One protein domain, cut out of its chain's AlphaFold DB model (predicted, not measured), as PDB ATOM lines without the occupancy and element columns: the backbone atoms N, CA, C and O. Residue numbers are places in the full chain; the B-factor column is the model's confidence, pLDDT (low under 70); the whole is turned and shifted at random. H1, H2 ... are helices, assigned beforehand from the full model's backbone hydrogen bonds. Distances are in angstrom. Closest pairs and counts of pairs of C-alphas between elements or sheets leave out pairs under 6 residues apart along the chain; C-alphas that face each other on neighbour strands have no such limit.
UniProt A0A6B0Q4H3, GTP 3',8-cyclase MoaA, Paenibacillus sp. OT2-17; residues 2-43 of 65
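AT A GLANCE: This is residues 2 to 43 of the 65 residues of the protein "GTP 3',8-cyclase MoaA" of Paenibacillus sp. OT2-17 (UniProt A0A6B0Q4H3). The model is a flat, narrow U: the helix H2 makes most of one arm, and the short helix H1 with the unnamed stretch of residues 2 to 14, which folds back on itself, makes the other. The two arms are joined at one end by the short link between H1 and H2, and there residues 20 to 26, of which 25 and 26 belong to H2, stand free. The printed part has 42 residues with two named helices, H1 then H2 along the chain, and no named strand; the class is all helix, though only 17 of the 42 residues are in named elements. It is only just loose, close to compact, with a radius of gyration of the C-alphas of 11.1 A, and the C-alphas span 34 by 17 by 9 A, only just flat.

IN THESE COORDINATES: Begin with H2, residues 25 to 37: find C-alpha 25 at (296.979, 350.788, 145.827), and from there the helix runs 18.2 A to C-alpha 37 at (309.353, 349.502, 159.146). Go back along the chain to H1, residues 15 to 18, which begins at C-alpha 15 at (306.701, 358.152, 145.910) and measures 5.3 A from first to last C-alpha.

HOW THE PARTS SIT: H2 and H1 are close but not clearly touching, with 1 pair of C-alphas within 8 A. Look at their closest C-alphas, those of Ile 28 and Met 18, which are 7.0 A apart. The centres of the two helices are 11.9 A apart. Between them you find a short link of 6 residues. In H2 every O i to N i+4 pair is within hydrogen-bond range; H1 is too short for such a pair, and its 1 pair of O i and N i+3 is within range.

THE WHOLE: Find the two C-alphas farthest apart, those of Glu 22 and Tyr 43, at 34.5 A. The first and last printed C-alphas, of Ser 2 and Tyr 43, are 18.7 A apart. The printed part has no cut and no long link between its helices. In the B-factor column the mean pLDDT of the printed part is 90.5, and no printed residue is under 70.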
ATOM      1  N   SER A   2     308.653 363.296 146.857       89.44
ATOM      2  CA  SER A   2     309.466 362.309 147.551       89.44
ATOM      3  C   SER A   2     309.001 362.207 148.994       89.44
ATOM      4  O   SER A   2     308.638 363.219 149.589       89.44
ATOM      5  N   LEU A   3     308.990 360.991 149.521       90.31
ATOM      6  CA  LEU A   3     308.737 360.709 150.924       90.31
ATOM      7  C   LEU A   3     310.072 360.791 151.668       90.31
ATOM      8  O   LEU A   3     311.020 360.096 151.305       90.31
ATOM      9  N   TYR A   4     310.131 361.631 152.693       91.31
ATOM     10  CA  TYR A   4     311.261 361.721 153.614       91.31
ATOM     11  C   TYR A   4     310.823 361.196 154.975       91.31
ATOM     12  O   TYR A   4     309.736 361.519 155.450       91.31
ATOM     13  N   THR A   5     311.668 360.381 155.593       91.38
ATOM     14  CA  THR A   5     311.414 359.770 156.904       91.38
ATOM     15  C   THR A   5     311.956 360.604 158.064       91.38
ATOM     16  O   THR A   5     311.528 360.414 159.201       91.38
ATOM     17  N   CYS A   6     312.836 361.568 157.774       89.44
ATOM     18  CA  CYS A   6     313.381 362.540 158.714       89.44
ATOM     19  C   CYS A   6     313.453 363.925 158.059       89.44
ATOM     20  O   CYS A   6     313.781 364.038 156.878       89.44
ATOM     21  N   LEU A   7     313.212 364.986 158.835       89.62
ATOM     22  CA  LEU A   7     313.344 366.376 158.370       89.62
ATOM     23  C   LEU A   7     314.775 366.729 157.932       89.62
ATOM     24  O   LEU A   7     314.966 367.668 157.167       89.62
ATOM     25  N   PHE A   8     315.764 365.968 158.404       88.12
ATOM     26  CA  PHE A   8     317.183 366.155 158.099       88.12
ATOM     27  C   PHE A   8     317.727 365.113 157.110       88.12
ATOM     28  O   PHE A   8     318.936 365.046 156.895       88.12
ATOM     29  N   ALA A   9     316.865 364.282 156.515       87.88
ATOM     30  CA  ALA A   9     317.293 363.242 155.586       87.88
ATOM     31  C   ALA A   9     317.904 363.840 154.305       87.88
ATOM     32  O   ALA A   9     317.336 364.732 153.677       87.88
ATOM     33  N   SER A  10     319.053 363.304 153.885       85.12
ATOM     34  CA  SER A  10     319.760 363.722 152.664       85.12
ATOM     35  C   SER A  10     319.165 363.123 151.386       85.12
ATOM     36  O   SER A  10     319.378 363.646 150.292       85.12
ATOM     37  N   GLN A  11     318.403 362.035 151.510       86.31
ATOM     38  CA  GLN A  11     317.746 361.340 150.407       86.31
ATOM     39  C   GLN A  11     316.301 361.006 150.779       86.31
ATOM     40  O   GLN A  11     315.968 360.829 151.948       86.31
ATOM     41  N   GLY A  12     315.436 360.933 149.769       88.94
ATOM     42  CA  GLY A  12     314.022 360.609 149.934       88.94
ATOM     43  C   GLY A  12     313.555 359.590 148.903       88.94
ATOM     44  O   GLY A  12     314.117 359.464 147.815       88.94
ATOM     45  N   TYR A  13     312.484 358.881 149.231       90.81
ATOM     46  CA  TYR A  13     311.894 357.839 148.400       90.81
ATOM     47  C   TYR A  13     310.993 358.448 147.320       90.81
ATOM     48  O   TYR A  13     310.135 359.272 147.626       90.81
ATOM     49  N   LYS A  14     311.134 358.045 146.049       89.81
ATOM     50  CA  LYS A  14     310.393 358.626 144.905       89.81
ATOM     51  C   LYS A  14     308.920 358.179 144.828       89.81
ATOM     52  O   LYS A  14     308.495 357.576 143.847       89.81
ATOM     53  N   LEU A  15     308.111 358.548 145.817       88.50
ATOM     54  CA  LEU A  15     306.701 358.152 145.910       88.50
ATOM     55  C   LEU A  15     305.840 358.665 144.739       88.50
ATOM     56  O   LEU A  15     304.963 357.964 144.251       88.50
ATOM     57  N   ARG A  16     306.120 359.866 144.211       90.38
ATOM     58  CA  ARG A  16     305.377 360.424 143.061       90.38
ATOM     59  C   ARG A  16     305.545 359.605 141.781       90.38
ATOM     60  O   ARG A  16     304.677 359.687 140.922       90.38
ATOM     61  N   ALA A  17     306.664 358.897 141.617       89.62
ATOM     62  CA  ALA A  17     306.857 358.037 140.452       89.62
ATOM     63  C   ALA A  17     305.956 356.797 140.545       89.62
ATOM     64  O   ALA A  17     305.306 356.465 139.565       89.62
ATOM     65  N   MET A  18     305.843 356.204 141.739       88.19
ATOM     66  CA  MET A  18     304.948 355.072 142.012       88.19
ATOM     67  C   MET A  18     303.481 355.443 141.804       88.19
ATOM     68  O   MET A  18     302.794 354.804 141.021       88.19
ATOM     69  N   LEU A  19     303.041 356.567 142.375       88.75
ATOM     70  CA  LEU A  19     301.666 357.067 142.214       88.75
ATOM     71  C   LEU A  19     301.286 357.422 140.766       88.75
ATOM     72  O   LEU A  19     300.116 357.628 140.473       88.75
ATOM     73  N   ARG A  20     302.268 357.603 139.877       92.12
ATOM     74  CA  ARG A  20     302.048 357.908 138.452       92.12
ATOM     75  C   ARG A  20     302.278 356.708 137.541       92.12
ATOM     76  O   ARG A  20     302.136 356.846 136.331       92.12
ATOM     77  N   SER A  21     302.695 355.586 138.110       88.06
ATOM     78  CA  SER A  21     302.796 354.314 137.411       88.06
ATOM     79  C   SER A  21     301.483 353.546 137.539       88.06
ATOM     80  O   SER A  21     300.625 353.920 138.334       88.06
ATOM     81  N   GLU A  22     301.330 352.462 136.786       88.69
ATOM     82  CA  GLU A  22     300.161 351.571 136.851       88.69
ATOM     83  C   GLU A  22     300.199 350.627 138.072       88.69
ATOM     84  O   GLU A  22     299.678 349.518 138.025       88.69
ATOM     85  N   GLN A  23     300.852 351.046 139.162       90.12
ATOM     86  CA  GLN A  23     300.893 350.286 140.408       90.12
ATOM     87  C   GLN A  23     299.544 350.344 141.116       90.12
ATOM     88  O   GLN A  23     298.877 351.380 141.146       90.12
ATOM     89  N   SER A  24     299.166 349.224 141.717       92.31
ATOM     90  CA  SER A  24     297.957 349.113 142.523       92.31
ATOM     91  C   SER A  24     298.115 349.796 143.885       92.31
ATOM     92  O   SER A  24     299.217 349.907 144.430       92.31
ATOM     93  N   ASP A  25     296.994 350.194 144.485       92.62
ATOM     94  CA  ASP A  25     296.979 350.788 145.827       92.62
ATOM     95  C   ASP A  25     297.611 349.869 146.886       92.62
ATOM     96  O   ASP A  25     298.250 350.351 147.825       92.62
ATOM     97  N   ASP A  26     297.480 348.549 146.729       94.69
ATOM     98  CA  ASP A  26     298.071 347.567 147.641       94.69
ATOM     99  C   ASP A  26     299.601 347.512 147.518       94.69
ATOM    100  O   ASP A  26     300.292 347.433 148.535       94.69
ATOM    101  N   GLU A  27     300.155 347.640 146.308       92.44
ATOM    102  CA  GLU A  27     301.608 347.738 146.101       92.44
ATOM    103  C   GLU A  27     302.173 349.025 146.703       92.44
ATOM    104  O   GLU A  27     303.218 349.014 147.360       92.44
ATOM    105  N   ILE A  28     301.457 350.137 146.534       92.50
ATOM    106  CA  ILE A  28     301.850 351.433 147.092       92.50
ATOM    107  C   ILE A  28     301.779 351.389 148.624       92.50
ATOM    108  O   ILE A  28     302.701 351.867 149.294       92.50
ATOM    109  N   ARG A  29     300.738 350.766 149.195       94.25
ATOM    110  CA  ARG A  29     300.616 350.546 150.645       94.25
ATOM    111  C   ARG A  29     301.775 349.705 151.170       94.25
ATOM    112  O   ARG A  29     302.461 350.145 152.090       94.25
ATOM    113  N   ALA A  30     302.028 348.545 150.566       94.88
ATOM    114  CA  ALA A  30     303.110 347.651 150.971       94.88
ATOM    115  C   ALA A  30     304.479 348.347 150.902       94.88
ATOM    116  O   ALA A  30     305.319 348.179 151.789       94.88
ATOM    117  N   TYR A  31     304.695 349.185 149.886       93.44
ATOM    118  CA  TYR A  31     305.912 349.977 149.770       93.44
ATOM    119  C   TYR A  31     306.072 350.979 150.920       93.44
ATOM    120  O   TYR A  31     307.143 351.050 151.527       93.44
ATOM    121  N   ILE A  32     305.022 351.742 151.241       92.44
ATOM    122  CA  ILE A  32     305.049 352.713 152.344       92.44
ATOM    123  C   ILE A  32     305.264 351.998 153.682       92.44
ATOM    124  O   ILE A  32     306.089 352.441 154.482       92.44
ATOM    125  N   GLU A  33     304.575 350.878 153.917       95.12
ATOM    126  CA  GLU A  33     304.750 350.069 155.125       95.12
ATOM    127  C   GLU A  33     306.189 349.581 155.282       95.12
ATOM    128  O   GLU A  33     306.764 349.689 156.366       95.12
ATOM    129  N   ARG A  34     306.794 349.080 154.200       94.12
ATOM    130  CA  ARG A  34     308.189 348.636 154.207       94.12
ATOM    131  C   ARG A  34     309.135 349.781 154.560       94.12
ATOM    132  O   ARG A  34     309.949 349.634 155.467       94.12
ATOM    133  N   VAL A  35     308.981 350.935 153.906       92.81
ATOM    134  CA  VAL A  35     309.779 352.139 154.196       92.81
ATOM    135  C   VAL A  35     309.637 352.561 155.661       92.81
ATOM    136  O   VAL A  35     310.621 352.936 156.293       92.81
ATOM    137  N   TRP A  36     308.430 352.485 156.223       93.31
ATOM    138  CA  TRP A  36     308.197 352.852 157.617       93.31
ATOM    139  C   TRP A  36     308.815 351.860 158.607       93.31
ATOM    140  O   TRP A  36     309.373 352.276 159.620       93.31
ATOM    141  N   ARG A  37     308.748 350.557 158.315       92.38
ATOM    142  CA  ARG A  37     309.353 349.502 159.146       92.38
ATOM    143  C   ARG A  37     310.877 349.568 159.162       92.38
ATOM    144  O   ARG A  37     311.480 349.286 160.189       92.38
ATOM    145  N   GLU A  38     311.486 349.947 158.043       90.31
ATOM    146  CA  GLU A  38     312.939 350.098 157.911       90.31
ATOM    147  C   GLU A  38     313.454 351.437 158.471       90.31
ATOM    148  O   GLU A  38     314.663 351.645 158.555       90.31
ATOM    149  N   ARG A  39     312.567 352.361 158.868       91.19
ATOM    150  CA  ARG A  39     312.963 353.683 159.358       91.19
ATOM    151  C   ARG A  39     313.726 353.583 160.677       91.19
ATOM    152  O   ARG A  39     313.145 353.316 161.728       91.19
ATOM    153  N   THR A  40     315.001 353.948 160.635       88.00
ATOM    154  CA  THR A  40     315.867 354.062 161.818       88.00
ATOM    155  C   THR A  40     316.318 355.491 162.112       88.00
ATOM    156  O   THR A  40     317.056 355.693 163.078       88.00
ATOM    157  N   ASP A  41     315.890 356.465 161.300       86.94
ATOM    158  CA  ASP A  41     316.334 357.856 161.391       86.94
ATOM    159  C   ASP A  41     315.998 358.478 162.751       86.94
ATOM    160  O   ASP A  41     314.832 358.620 163.123       86.94
ATOM    161  N   ARG A  42     317.033 358.918 163.466       87.94
ATOM    162  CA  ARG A  42     316.927 359.591 164.768       87.94
ATOM    163  C   ARG A  42     317.939 360.733 164.873       87.94
ATOM    164  O   ARG A  42     318.615 360.916 165.880       87.94
ATOM    165  N   TYR A  43     318.032 361.521 163.799       86.50
ATOM    166  CA  TYR A  43     319.085 362.523 163.590       86.50
ATOM    167  C   TYR A  43     319.312 363.464 164.783       86.50
ATOM    168  O   TYR A  43     320.453 363.745 165.139       86.50
TER     169      TYR A  43